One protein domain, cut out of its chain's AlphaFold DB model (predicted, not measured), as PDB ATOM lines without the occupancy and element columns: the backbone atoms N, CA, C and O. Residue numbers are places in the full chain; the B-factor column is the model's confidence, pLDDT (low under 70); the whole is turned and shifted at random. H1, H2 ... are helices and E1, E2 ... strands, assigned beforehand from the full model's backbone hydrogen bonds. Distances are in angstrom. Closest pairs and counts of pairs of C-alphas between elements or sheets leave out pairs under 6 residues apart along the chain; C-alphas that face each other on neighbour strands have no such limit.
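AT A GLANCE: This is residues 471 to 572 of the 575 residues of a protein of Porphyra umbilicalis (UniProt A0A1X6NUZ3). A strongly twisted sheet of two hairpins side by side, E1 with E2 and E3 with E4, makes the core, with H1 over one face and H3 and the small H2 over the other. Residues 471 to 490, with no named element, run along the outside, where residues 478 to 479 pair antiparallel with residues 519 to 520 of E2. The printed part has 102 residues, with three named helices and four named strands in the order H1 E1 E2 H2 H3 E3 E4; the mixed sheet runs E2 E1 E3 E4. The class is mixed, helices and strands, with 47 residues, under half, in named elements. The whole is compact, with a radius of gyration of the C-alphas of 12.5 A and spans of 29 by 28 by 27 A.

IN THESE COORDINATES: E1 is residues 509 to 514, 16.2 A long; E2, residues 519 to 524, 16.8 A; E3, residues 552 to 556, 12.4 A; E4, residues 562 to 566, 13.2 A, ending at C-alpha 566 (177.263, 201.026, 188.540). H1, residues 491 to 501, spans 15.1 A from C-alpha 491 (185.505, 194.063, 190.527). H2 is residues 525 to 528, 5.1 A, and H3 residues 537 to 546, 14.8 A.

HOW THE PARTS SIT: Inner strands E1 and E3 are parallel at 31 degrees, with N 511 and O 553 2.9 A apart. Hairpin E1 and E2 is antiparallel, with N 512 and O 521 at 2.8 A; hairpin E3 and E4 likewise, with N 554 and O 564 at 2.8 A. H1 is on the sheet at a height of 9.0 A; the C-alphas of Ala 496 and Leu 552 of E3 are its closest to that strand, 6.8 A. H3 is on the opposite face at a height of 9.7 A, over E3 and E4, its closest C-alphas to E4 being Pro 543 and Ser 565, 6.4 A. H2, on the same face as H3, is apart from it. Every O i to N i+4 pair is within hydrogen-bond range in H1, 4 of 6 in H3; H2 is too short for one.

THE WHOLE: The C-alphas of Pro 532 and Arg 572 are farthest apart, 32.7 A. The printed part has no cut, and no link is long. Mean pLDDT of the printed part is 78.3; residues 471 to 484, 514 to 519, 532 to 533 and 557 to 561 are under 70.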
ATOM      1  N   HIS A 471     178.820 179.855 173.235       61.97
ATOM      2  CA  HIS A 471     177.719 179.532 174.149       61.97
ATOM      3  C   HIS A 471     178.135 178.791 175.424       61.97
ATOM      4  O   HIS A 471     177.273 178.546 176.249       61.97
ATOM      5  N   VAL A 472     179.388 178.365 175.561       59.62
ATOM      6  CA  VAL A 472     179.956 177.773 176.781       59.62
ATOM      7  C   VAL A 472     180.780 178.835 177.508       59.62
ATOM      8  O   VAL A 472     180.650 179.007 178.717       59.62
ATOM      9  N   ALA A 473     181.559 179.619 176.759       60.94
ATOM     10  CA  ALA A 473     182.398 180.682 177.305       60.94
ATOM     11  C   ALA A 473     181.610 181.809 178.005       60.94
ATOM     12  O   ALA A 473     182.070 182.343 179.012       60.94
ATOM     13  N   MET A 474     180.409 182.152 177.518       64.12
ATOM     14  CA  MET A 474     179.549 183.173 178.145       64.12
ATOM     15  C   MET A 474     179.023 182.784 179.538       64.12
ATOM     16  O   MET A 474     178.576 183.644 180.287       64.12
ATOM     17  N   PHE A 475     179.075 181.505 179.907       60.41
ATOM     18  CA  PHE A 475     178.492 181.002 181.154       60.41
ATOM     19  C   PHE A 475     179.527 180.609 182.202       60.41
ATOM     20  O   PHE A 475     179.168 180.030 183.224       60.41
ATOM     21  N   ARG A 476     180.808 180.912 181.967       64.12
ATOM     22  CA  ARG A 476     181.871 180.573 182.911       64.12
ATOM     23  C   ARG A 476     181.723 181.436 184.174       64.12
ATOM     24  O   ARG A 476     181.927 182.651 184.081       64.12
ATOM     25  N   PRO A 477     181.377 180.846 185.335       64.69
ATOM     26  CA  PRO A 477     181.298 181.603 186.572       64.69
ATOM     27  C   PRO A 477     182.695 182.083 186.965       64.69
ATOM     28  O   PRO A 477     183.694 181.385 186.776       64.69
ATOM     29  N   ARG A 478     182.762 183.293 187.514       69.00
ATOM     30  CA  ARG A 478     183.981 183.902 188.043       69.00
ATOM     31  C   ARG A 478     183.810 184.148 189.530       69.00
ATOM     32  O   ARG A 478     182.830 184.772 189.931       69.00
ATOM     33  N   ALA A 479     184.771 183.688 190.322       61.41
ATOM     34  CA  ALA A 479     184.841 184.027 191.735       61.41
ATOM     35  C   ALA A 479     185.181 185.518 191.886       61.41
ATOM     36  O   ALA A 479     186.126 186.005 191.266       61.41
ATOM     37  N   VAL A 480     184.405 186.239 192.692       64.62
ATOM     38  CA  VAL A 480     184.621 187.655 193.001       64.62
ATOM     39  C   VAL A 480     184.297 187.937 194.463       64.62
ATOM     40  O   VAL A 480     183.377 187.354 195.036       64.62
ATOM     41  N   ASP A 481     185.036 188.864 195.071       69.25
ATOM     42  CA  ASP A 481     184.734 189.310 196.427       69.25
ATOM     43  C   ASP A 481     183.488 190.206 196.431       69.25
ATOM     44  O   ASP A 481     183.458 191.275 195.814       69.25
ATOM     45  N   MET A 482     182.446 189.745 197.121       67.31
ATOM     46  CA  MET A 482     181.184 190.461 197.308       67.31
ATOM     47  C   MET A 482     180.932 190.832 198.778       67.31
ATOM     48  O   MET A 482     179.811 191.205 199.130       67.31
ATOM     49  N   ARG A 483     181.942 190.730 199.657       62.44
ATOM     50  CA  ARG A 483     181.824 191.119 201.070       62.44
ATOM     51  C   ARG A 483     181.684 192.641 201.211       62.44
ATOM     52  O   ARG A 483     182.175 193.410 200.388       62.44
ATOM     53  N   GLY A 484     181.020 193.081 202.281       66.94
ATOM     54  CA  GLY A 484     180.845 194.503 202.597       66.94
ATOM     55  C   GLY A 484     179.792 195.230 201.746       66.94
ATOM     56  O   GLY A 484     178.983 194.614 201.050       66.94
ATOM     57  N   GLU A 485     179.756 196.564 201.839       77.12
ATOM     58  CA  GLU A 485     178.804 197.386 201.082       77.12
ATOM     59  C   GLU A 485     179.139 197.361 199.581       77.12
ATOM     60  O   GLU A 485     180.267 197.635 199.178       77.12
ATOM     61  N   TRP A 486     178.133 197.113 198.735       72.81
ATOM     62  CA  TRP A 486     178.290 196.971 197.279       72.81
ATOM     63  C   TRP A 486     178.935 198.172 196.575       72.81
ATOM     64  O   TRP A 486     179.511 198.020 195.500       72.81
ATOM     65  N   LYS A 487     178.862 199.367 197.169       79.44
ATOM     66  CA  LYS A 487     179.540 200.567 196.655       79.44
ATOM     67  C   LYS A 487     181.068 200.472 196.746       79.44
ATOM     68  O   LYS A 487     181.746 201.184 196.016       79.44
ATOM     69  N   GLY A 488     181.588 199.622 197.632       77.38
ATOM     70  CA  GLY A 488     183.016 199.381 197.834       77.38
ATOM     71  C   GLY A 488     183.586 198.235 196.997       77.38
ATOM     72  O   GLY A 488     184.786 197.984 197.060       77.38
ATOM     73  N   TRP A 489     182.764 197.531 196.211       82.31
ATOM     74  CA  TRP A 489     183.251 196.450 195.357       82.31
ATOM     75  C   TRP A 489     184.183 196.984 194.266       82.31
ATOM     76  O   TRP A 489     183.854 197.936 193.558       82.31
ATOM     77  N   VAL A 490     185.336 196.334 194.101       84.25
ATOM     78  CA  VAL A 490     186.378 196.745 193.141       84.25
ATOM     79  C   VAL A 490     186.258 196.053 191.781       84.25
ATOM     80  O   VAL A 490     186.636 196.619 190.756       84.25
ATOM     81  N   TRP A 491     185.677 194.851 191.748       84.06
ATOM     82  CA  TRP A 491     185.505 194.063 190.527       84.06
ATOM     83  C   TRP A 491     184.577 194.687 189.464       84.06
ATOM     84  O   TRP A 491     184.836 194.437 188.287       84.06
ATOM     85  N   PRO A 492     183.543 195.507 189.779       91.12
ATOM     86  CA  PRO A 492     182.664 196.065 188.747       91.12
ATOM     87  C   PRO A 492     183.411 196.942 187.738       91.12
ATOM     88  O   PRO A 492     183.140 196.864 186.543       91.12
ATOM     89  N   ALA A 493     184.377 197.743 188.203       87.88
ATOM     90  CA  ALA A 493     185.189 198.599 187.339       87.88
ATOM     91  C   ALA A 493     186.116 197.774 186.430       87.88
ATOM     92  O   ALA A 493     186.171 198.017 185.226       87.88
ATOM     93  N   ALA A 494     186.785 196.757 186.986       87.75
ATOM     94  CA  ALA A 494     187.634 195.848 186.212       87.75
ATOM     95  C   ALA A 494     186.825 195.092 185.145       87.75
ATOM     96  O   ALA A 494     187.226 195.029 183.985       87.75
ATOM     97  N   LEU A 495     185.637 194.601 185.508       89.50
ATOM     98  CA  LEU A 495     184.760 193.901 184.578       89.50
ATOM     99  C   LEU A 495     184.254 194.810 183.455       89.50
ATOM    100  O   LEU A 495     184.199 194.387 182.305       89.50
ATOM    101  N   ALA A 496     183.878 196.050 183.775       91.12
ATOM    102  CA  ALA A 496     183.446 197.008 182.764       91.12
ATOM    103  C   ALA A 496     184.556 197.270 181.735       91.12
ATOM    104  O   ALA A 496     184.278 197.257 180.536       91.12
ATOM    105  N   ALA A 497     185.805 197.409 182.191       88.12
ATOM    106  CA  ALA A 497     186.959 197.557 181.310       88.12
ATOM    107  C   ALA A 497     187.173 196.323 180.416       88.12
ATOM    108  O   ALA A 497     187.437 196.473 179.227       88.12
ATOM    109  N   GLU A 498     187.007 195.104 180.940       88.06
ATOM    110  CA  GLU A 498     187.092 193.879 180.129       88.06
ATOM    111  C   GLU A 498     185.994 193.794 179.057       88.06
ATOM    112  O   GLU A 498     186.259 193.401 177.920       88.06
ATOM    113  N   VAL A 499     184.756 194.160 179.410       89.81
ATOM    114  CA  VAL A 499     183.615 194.168 178.481       89.81
ATOM    115  C   VAL A 499     183.863 195.170 177.348       89.81
ATOM    116  O   VAL A 499     183.708 194.821 176.177       89.81
ATOM    117  N   GLU A 500     184.323 196.380 177.672       90.12
ATOM    118  CA  GLU A 500     184.671 197.384 176.662       90.12
ATOM    119  C   GLU A 500     185.898 196.962 175.830       90.12
ATOM    120  O   GLU A 500     185.906 197.162 174.615       90.12
ATOM    121  N   ALA A 501     186.892 196.293 176.429       88.12
ATOM    122  CA  ALA A 501     188.091 195.817 175.731       88.12
ATOM    123  C   ALA A 501     187.781 194.763 174.657       88.12
ATOM    124  O   ALA A 501     188.404 194.751 173.594       88.12
ATOM    125  N   VAL A 502     186.781 193.901 174.879       87.81
ATOM    126  CA  VAL A 502     186.302 192.988 173.829       87.81
ATOM    127  C   VAL A 502     185.364 193.677 172.833       87.81
ATOM    128  O   VAL A 502     184.909 193.038 171.884       87.81
ATOM    129  N   GLY A 503     185.079 194.971 172.988       89.06
ATOM    130  CA  GLY A 503     184.189 195.751 172.128       89.06
ATOM    131  C   GLY A 503     182.707 195.425 172.316       89.06
ATOM    132  O   GLY A 503     181.947 195.525 171.355       89.06
ATOM    133  N   LEU A 504     182.308 194.970 173.507       90.19
ATOM    134  CA  LEU A 504     180.906 194.897 173.914       90.19
ATOM    135  C   LEU A 504     180.513 196.208 174.600       90.19
ATOM    136  O   LEU A 504     181.283 196.777 175.370       90.19
ATOM    137  N   GLU A 505     179.288 196.672 174.366       90.44
ATOM    138  CA  GLU A 505     178.734 197.776 175.143       90.44
ATOM    139  C   GLU A 505     178.137 197.261 176.459       90.44
ATOM    140  O   GLU A 505     177.495 196.208 176.496       90.44
ATOM    141  N   LEU A 506     178.247 198.047 177.538       91.06
ATOM    142  CA  LEU A 506     177.661 197.691 178.840       91.06
ATOM    143  C   LEU A 506     176.133 197.476 178.778       91.06
ATOM    144  O   LEU A 506     175.570 196.717 179.570       91.06
ATOM    145  N   ARG A 507     175.455 198.091 177.799       88.50
ATOM    146  CA  ARG A 507     174.019 197.893 177.545       88.50
ATOM    147  C   ARG A 507     173.665 196.506 177.005       88.50
ATOM    148  O   ARG A 507     172.519 196.089 177.142       88.50
ATOM    149  N   ASP A 508     174.613 195.793 176.405       87.62
ATOM    150  CA  ASP A 508     174.362 194.480 175.804       87.62
ATOM    151  C   ASP A 508     174.649 193.328 176.790       87.62
ATOM    152  O   ASP A 508     174.336 192.166 176.506       87.62
ATOM    153  N   VAL A 509     175.196 193.650 177.973       89.31
ATOM    154  CA  VAL A 509     175.522 192.693 179.037       89.31
ATOM    155  C   VAL A 509     174.682 192.915 180.293       89.31
ATOM    156  O   VAL A 509     174.363 194.041 180.685       89.31
ATOM    157  N   VAL A 510     174.360 191.817 180.965       88.94
ATOM    158  CA  VAL A 510     173.822 191.801 182.324       88.94
ATOM    159  C   VAL A 510     174.746 190.931 183.161       88.94
ATOM    160  O   VAL A 510     175.041 189.794 182.794       88.94
ATOM    161  N   VAL A 511     175.217 191.467 184.285       87.62
ATOM    162  CA  VAL A 511     176.002 190.689 185.238       87.62
ATOM    163  C   VAL A 511     175.040 190.002 186.174       87.62
ATOM    164  O   VAL A 511     174.213 190.635 186.827       87.62
ATOM    165  N   TYR A 512     175.166 188.695 186.232       79.00
ATOM    166  CA  TYR A 512     174.396 187.856 187.110       79.00
ATOM    167  C   TYR A 512     175.270 187.484 188.300       79.00
ATOM    168  O   TYR A 512     176.252 186.767 188.127       79.00
ATOM    169  N   ALA A 513     174.960 188.018 189.478       75.81
ATOM    170  CA  ALA A 513     175.763 187.876 190.685       75.81
ATOM    171  C   ALA A 513     175.000 187.089 191.751       75.81
ATOM    172  O   ALA A 513     173.858 187.417 192.088       75.81
ATOM    173  N   ASP A 514     175.669 186.091 192.319       69.31
ATOM    174  CA  ASP A 514     175.161 185.320 193.442       69.31
ATOM    175  C   ASP A 514     176.035 185.563 194.686       69.31
ATOM    176  O   ASP A 514     177.095 184.944 194.835       69.31
ATOM    177  N   PRO A 515     175.627 186.471 195.595       58.78
ATOM    178  CA  PRO A 515     176.416 186.779 196.783       58.78
ATOM    179  C   PRO A 515     176.516 185.619 197.761       58.78
ATOM    180  O   PRO A 515     177.461 185.589 198.541       58.78
ATOM    181  N   GLY A 516     175.562 184.679 197.739       54.94
ATOM    182  CA  GLY A 516     175.637 183.485 198.582       54.94
ATOM    183  C   GLY A 516     176.844 182.619 198.230       54.94
ATOM    184  O   GLY A 516     177.376 181.922 199.084       54.94
ATOM    185  N   TRP A 517     177.298 182.730 196.984       49.12
ATOM    186  CA  TRP A 517     178.310 181.888 196.367       49.12
ATOM    187  C   TRP A 517     179.597 182.642 196.023       49.12
ATOM    188  O   TRP A 517     180.600 182.019 195.691       49.12
ATOM    189  N   GLY A 518     179.573 183.977 196.071       57.91
ATOM    190  CA  GLY A 518     180.698 184.811 195.647       57.91
ATOM    191  C   GLY A 518     181.046 184.625 194.170       57.91
ATOM    192  O   GLY A 518     182.202 184.789 193.788       57.91
ATOM    193  N   ILE A 519     180.070 184.249 193.339       63.41
ATOM    194  CA  ILE A 519     180.272 184.045 191.903       63.41
ATOM    195  C   ILE A 519     179.475 185.050 191.089       63.41
ATOM    196  O   ILE A 519     178.373 185.460 191.459       63.41
ATOM    197  N   MET A 520     180.020 185.408 189.933       75.62
ATOM    198  CA  MET A 520     179.300 186.148 188.911       75.62
ATOM    199  C   MET A 520     179.468 185.525 187.528       75.62
ATOM    200  O   MET A 520     180.497 184.919 187.234       75.62
ATOM    201  N   SER A 521     178.497 185.762 186.654       78.31
ATOM    202  CA  SER A 521     178.581 185.451 185.227       78.31
ATOM    203  C   SER A 521     178.144 186.651 184.395       78.31
ATOM    204  O   SER A 521     177.280 187.429 184.805       78.31
ATOM    205  N   VAL A 522     178.723 186.794 183.205       83.44
ATOM    206  CA  VAL A 522     178.373 187.858 182.255       83.44
ATOM    207  C   VAL A 522     177.463 187.280 181.188       83.44
ATOM    208  O   VAL A 522     177.893 186.480 180.365       83.44
ATOM    209  N   LEU A 523     176.201 187.691 181.194       83.44
ATOM    210  CA  LEU A 523     175.189 187.167 180.289       83.44
ATOM    211  C   LEU A 523     174.835 188.195 179.210       83.44
ATOM    212  O   LEU A 523     174.757 189.391 179.506       83.44
ATOM    213  N   PRO A 524     174.531 187.758 177.979       85.56
ATOM    214  CA  PRO A 524     173.836 188.598 177.017       85.56
ATOM    215  C   PRO A 524     172.467 188.991 177.566       85.56
ATOM    216  O   PRO A 524     171.718 188.140 178.051       85.56
ATOM    217  N   GLU A 525     172.101 190.264 177.427       82.81
ATOM    218  CA  GLU A 525     170.781 190.756 177.848       82.81
ATOM    219  C   GLU A 525     169.637 189.927 177.230       82.81
ATOM    220  O   GLU A 525     168.677 189.563 177.914       82.81
ATOM    221  N   GLY A 526     169.780 189.570 175.949       76.50
ATOM    222  CA  GLY A 526     168.814 188.749 175.219       76.50
ATOM    223  C   GLY A 526     168.638 187.334 175.781       76.50
ATOM    224  O   GLY A 526     167.540 186.797 175.688       76.50
ATOM    225  N   ASP A 527     169.673 186.749 176.398       77.12
ATOM    226  CA  ASP A 527     169.562 185.462 177.101       77.12
ATOM    227  C   ASP A 527     168.887 185.647 178.461       77.12
ATOM    228  O   ASP A 527     167.940 184.931 178.790       77.12
ATOM    229  N   TYR A 528     169.349 186.644 179.225       78.94
ATOM    230  CA  TYR A 528     168.879 186.905 180.581       78.94
ATOM    231  C   TYR A 528     167.376 187.200 180.628       78.94
ATOM    232  O   TYR A 528     166.685 186.664 181.487       78.94
ATOM    233  N   ARG A 529     166.846 187.980 179.675       77.19
ATOM    234  CA  ARG A 529     165.423 188.370 179.611       77.19
ATOM    235  C   ARG A 529     164.444 187.192 179.674       77.19
ATOM    236  O   ARG A 529     163.313 187.368 180.116       77.19
ATOM    237  N   TRP A 530     164.853 186.021 179.193       71.19
ATOM    238  CA  TRP A 530     163.997 184.838 179.096       71.19
ATOM    239  C   TRP A 530     164.256 183.806 180.196       71.19
ATOM    240  O   TRP A 530     163.672 182.721 180.150       71.19
ATOM    241  N   LYS A 531     165.122 184.117 181.170       71.25
ATOM    242  CA  LYS A 531     165.337 183.245 182.323       71.25
ATOM    243  C   LYS A 531     164.128 183.288 183.271       71.25
ATOM    244  O   LYS A 531     163.501 184.342 183.396       71.25
ATOM    245  N   PRO A 532     163.796 182.172 183.949       63.81
ATOM    246  CA  PRO A 532     162.656 182.107 184.872       63.81
ATOM    247  C   PRO A 532     162.697 183.144 186.003       63.81
ATOM    248  O   PRO A 532     161.660 183.525 186.531       63.81
ATOM    249  N   ASP A 533     163.892 183.606 186.361       64.00
ATOM    250  CA  ASP A 533     164.177 184.548 187.440       64.00
ATOM    251  C   ASP A 533     164.571 185.947 186.951       64.00
ATOM    252  O   ASP A 533     165.079 186.764 187.726       64.00
ATOM    253  N   ALA A 534     164.344 186.241 185.671       73.56
ATOM    254  CA  ALA A 534     164.637 187.546 185.113       73.56
ATOM    255  C   ALA A 534     163.820 188.639 185.820       73.56
ATOM    256  O   ALA A 534     162.587 188.623 185.830       73.56
ATOM    257  N   VAL A 535     164.509 189.635 186.379       74.62
ATOM    258  CA  VAL A 535     163.853 190.852 186.880       74.62
ATOM    259  C   VAL A 535     163.052 191.526 185.765       74.62
ATOM    260  O   VAL A 535     163.450 191.512 184.597       74.62
ATOM    261  N   ALA A 536     161.938 192.166 186.124       76.25
ATOM    262  CA  ALA A 536     161.108 192.869 185.150       76.25
ATOM    263  C   ALA A 536     161.941 193.883 184.342       76.25
ATOM    264  O   ALA A 536     162.706 194.659 184.916       76.25
ATOM    265  N   ALA A 537     161.745 193.912 183.018       77.94
ATOM    266  CA  ALA A 537     162.567 194.682 182.078       77.94
ATOM    267  C   ALA A 537     162.734 196.164 182.465       77.94
ATOM    268  O   ALA A 537     163.817 196.726 182.309       77.94
ATOM    269  N   ARG A 538     161.700 196.773 183.064       78.44
ATOM    270  CA  ARG A 538     161.734 198.152 183.585       78.44
ATOM    271  C   ARG A 538     162.891 198.418 184.560       78.44
ATOM    272  O   ARG A 538     163.462 199.503 184.536       78.44
ATOM    273  N   PHE A 539     163.280 197.435 185.375       81.06
ATOM    274  CA  PHE A 539     164.377 197.575 186.340       81.06
ATOM    275  C   PHE A 539     165.762 197.524 185.684       81.06
ATOM    276  O   PHE A 539     166.717 198.061 186.242       81.06
ATOM    277  N   LEU A 540     165.881 196.911 184.502       84.38
ATOM    278  CA  LEU A 540     167.105 196.936 183.697       84.38
ATOM    279  C   LEU A 540     167.164 198.137 182.747       84.38
ATOM    280  O   LEU A 540     168.264 198.571 182.413       84.38
ATOM    281  N   ALA A 541     166.011 198.668 182.329       84.19
ATOM    282  CA  ALA A 541     165.906 199.820 181.435       84.19
ATOM    283  C   ALA A 541     166.176 201.154 182.152       84.19
ATOM    284  O   ALA A 541     166.959 201.960 181.656       84.19
ATOM    285  N   ALA A 542     165.624 201.361 183.354       85.81
ATOM    286  CA  ALA A 542     165.765 202.633 184.075       85.81
ATOM    287  C   ALA A 542     167.233 203.067 184.322       85.81
ATOM    288  O   ALA A 542     167.554 204.243 184.133       85.81
ATOM    289  N   PRO A 543     168.178 202.168 184.683       86.50
ATOM    290  CA  PRO A 543     169.588 202.544 184.781       86.50
ATOM    291  C   PRO A 543     170.216 202.931 183.436       86.50
ATOM    292  O   PRO A 543     171.081 203.806 183.413       86.50
ATOM    293  N   LEU A 544     169.807 202.290 182.332       87.12
ATOM    294  CA  LEU A 544     170.320 202.603 180.993       87.12
ATOM    295  C   LEU A 544     169.927 204.018 180.579       87.12
ATOM    296  O   LEU A 544     170.783 204.757 180.102       87.12
ATOM    297  N   GLU A 545     168.669 204.397 180.804       87.81
ATOM    298  CA  GLU A 545     168.159 205.744 180.527       87.81
ATOM    299  C   GLU A 545     168.923 206.797 181.336       87.81
ATOM    300  O   GLU A 545     169.418 207.776 180.782       87.81
ATOM    301  N   LYS A 546     169.120 206.546 182.636       87.25
ATOM    302  CA  LYS A 546     169.836 207.459 183.538       87.25
ATOM    303  C   LYS A 546     171.305 207.684 183.157       87.25
ATOM    304  O   LYS A 546     171.841 208.762 183.401       87.25
ATOM    305  N   HIS A 547     171.978 206.664 182.627       86.62
ATOM    306  CA  HIS A 547     173.427 206.676 182.386       86.62
ATOM    307  C   HIS A 547     173.806 206.589 180.897       86.62
ATOM    308  O   HIS A 547     174.944 206.244 180.575       86.62
ATOM    309  N   GLY A 548     172.873 206.863 179.978       84.00
ATOM    310  CA  GLY A 548     173.128 206.852 178.530       84.00
ATOM    311  C   GLY A 548     173.597 205.496 177.983       84.00
ATOM    312  O   GLY A 548     174.315 205.434 176.989       84.00
ATOM    313  N   GLY A 549     173.243 204.397 178.653       82.69
ATOM    314  CA  GLY A 549     173.690 203.039 178.327       82.69
ATOM    315  C   GLY A 549     175.086 202.654 178.839       82.69
ATOM    316  O   GLY A 549     175.452 201.485 178.737       82.69
ATOM    317  N   ARG A 550     175.850 203.578 179.445       88.50
ATOM    318  CA  ARG A 550     177.172 203.308 180.048       88.50
ATOM    319  C   ARG A 550     177.040 202.928 181.523       88.50
ATOM    320  O   ARG A 550     177.482 203.644 182.419       88.50
ATOM    321  N   VAL A 551     176.365 201.815 181.784       91.50
ATOM    322  CA  VAL A 551     176.096 201.331 183.144       91.50
ATOM    323  C   VAL A 551     176.206 199.820 183.207       91.50
ATOM    324  O   VAL A 551     175.596 199.105 182.414       91.50
ATOM    325  N   LEU A 552     176.943 199.326 184.197       92.62
ATOM    326  CA  LEU A 552     176.978 197.904 184.498       92.62
ATOM    327  C   LEU A 552     175.785 197.564 185.394       92.62
ATOM    328  O   LEU A 552     175.640 198.106 186.494       92.62
ATOM    329  N   ARG A 553     174.916 196.676 184.908       92.31
ATOM    330  CA  ARG A 553     173.730 196.202 185.632       92.31
ATOM    331  C   ARG A 553     174.052 194.853 186.252       92.31
ATOM    332  O   ARG A 553     174.253 193.877 185.532       92.31
ATOM    333  N   VAL A 554     174.102 194.822 187.577       89.31
ATOM    334  CA  VAL A 554     174.367 193.628 188.376       89.31
ATOM    335  C   VAL A 554     173.062 193.178 189.011       89.31
ATOM    336  O   VAL A 554     172.535 193.832 189.910       89.31
ATOM    337  N   VAL A 555     172.526 192.067 188.528       85.00
ATOM    338  CA  VAL A 555     171.384 191.396 189.138       85.00
ATOM    339  C   VAL A 555     171.915 190.558 190.283       85.00
ATOM    340  O   VAL A 555     172.662 189.607 190.076       85.00
ATOM    341  N   ASN A 556     171.524 190.936 191.489       74.94
ATOM    342  CA  ASN A 556     171.839 190.231 192.707       74.94
ATOM    343  C   ASN A 556     170.675 189.301 193.068       74.94
ATOM    344  O   ASN A 556     169.524 189.732 193.180       74.94
ATOM    345  N   ARG A 557     171.001 188.024 193.240       64.56
ATOM    346  CA  ARG A 557     170.045 186.930 193.342       64.56
ATOM    347  C   ARG A 557     169.436 186.673 194.723       64.56
ATOM    348  O   ARG A 557     168.647 185.743 194.874       64.56
ATOM    349  N   ALA A 558     169.771 187.465 195.736       57.97
ATOM    350  CA  ALA A 558     169.063 187.382 197.012       57.97
ATOM    351  C   ALA A 558     167.565 187.626 196.767       57.97
ATOM    352  O   ALA A 558     167.235 188.641 196.166       57.97
ATOM    353  N   HIS A 559     166.665 186.718 197.165       48.31
ATOM    354  CA  HIS A 559     165.233 186.954 196.970       48.31
ATOM    355  C   HIS A 559     164.720 188.025 197.950       48.31
ATOM    356  O   HIS A 559     164.969 187.898 199.151       48.31
ATOM    357  N   PRO A 560     163.969 189.041 197.481       53.59
ATOM    358  CA  PRO A 560     163.606 189.309 196.082       53.59
ATOM    359  C   PRO A 560     164.793 189.843 195.255       53.59
ATOM    360  O   PRO A 560     165.498 190.722 195.756       53.59
ATOM    361  N   PRO A 561     165.008 189.382 193.997       65.00
ATOM    362  CA  PRO A 561     166.160 189.795 193.198       65.00
ATOM    363  C   PRO A 561     166.263 191.316 193.093       65.00
ATOM    364  O   PRO A 561     165.289 192.000 192.770       65.00
ATOM    365  N   THR A 562     167.456 191.851 193.340       76.19
ATOM    366  CA  THR A 562     167.704 193.297 193.300       76.19
ATOM    367  C   THR A 562     168.671 193.650 192.184       76.19
ATOM    368  O   THR A 562     169.618 192.922 191.907       76.19
ATOM    369  N   VAL A 563     168.457 194.796 191.541       83.38
ATOM    370  CA  VAL A 563     169.397 195.327 190.547       83.38
ATOM    371  C   VAL A 563     170.287 196.362 191.222       83.38
ATOM    372  O   VAL A 563     169.801 197.334 191.802       83.38
ATOM    373  N   ARG A 564     171.602 196.170 191.135       89.38
ATOM    374  CA  ARG A 564     172.614 197.174 191.468       89.38
ATOM    375  C   ARG A 564     173.173 197.738 190.170       89.38
ATOM    376  O   ARG A 564     173.540 196.991 189.267       89.38
ATOM    377  N   SER A 565     173.207 199.058 190.061       89.81
ATOM    378  CA  SER A 565     173.674 199.759 188.866       89.81
ATOM    379  C   SER A 565     174.934 200.549 189.178       89.81
ATOM    380  O   SER A 565     174.914 201.410 190.061       89.81
ATOM    381  N   PHE A 566     176.001 200.302 188.425       91.25
ATOM    382  CA  PHE A 566     177.263 201.026 188.540       91.25
ATOM    383  C   PHE A 566     177.409 201.947 187.331       91.25
ATOM    384  O   PHE A 566     177.578 201.479 186.207       91.25
ATOM    385  N   GLY A 567     177.262 203.253 187.555       90.19
ATOM    386  CA  GLY A 567     177.398 204.266 186.506       90.19
ATOM    387  C   GLY A 567     178.862 204.629 186.210       90.19
ATOM    388  O   GLY A 567     179.762 204.171 186.920       90.19
ATOM    389  N   PRO A 568     179.117 205.520 185.232       88.88
ATOM    390  CA  PRO A 568     180.465 205.806 184.724       88.88
ATOM    391  C   PRO A 568     181.487 206.199 185.798       88.88
ATOM    392  O   PRO A 568     182.600 205.683 185.809       88.88
ATOM    393  N   ARG A 569     181.082 207.039 186.764       86.31
ATOM    394  CA  ARG A 569     181.949 207.471 187.878       86.31
ATOM    395  C   ARG A 569     182.405 206.300 188.753       86.31
ATOM    396  O   ARG A 569     183.582 206.204 189.076       86.31
ATOM    397  N   SER A 570     181.488 205.404 189.117       85.44
ATOM    398  CA  SER A 570     181.795 204.217 189.932       85.44
ATOM    399  C   SER A 570     182.647 203.203 189.176       85.44
ATOM    400  O   SER A 570     183.463 202.513 189.774       85.44
ATOM    401  N   LEU A 571     182.468 203.132 187.858       87.50
ATOM    402  CA  LEU A 571     183.215 202.240 186.980       87.50
ATOM    403  C   LEU A 571     184.583 202.796 186.557       87.50
ATOM    404  O   LEU A 571     185.318 202.099 185.868       87.50
ATOM    405  N   ARG A 572     184.935 204.025 186.970       85.06
ATOM    406  CA  ARG A 572     186.160 204.734 186.553       85.06
ATOM    407  C   ARG A 572     186.301 204.830 185.029       85.06
ATOM    408  O   ARG A 572     187.411 204.871 184.504       85.06
TER     409      ARG A 572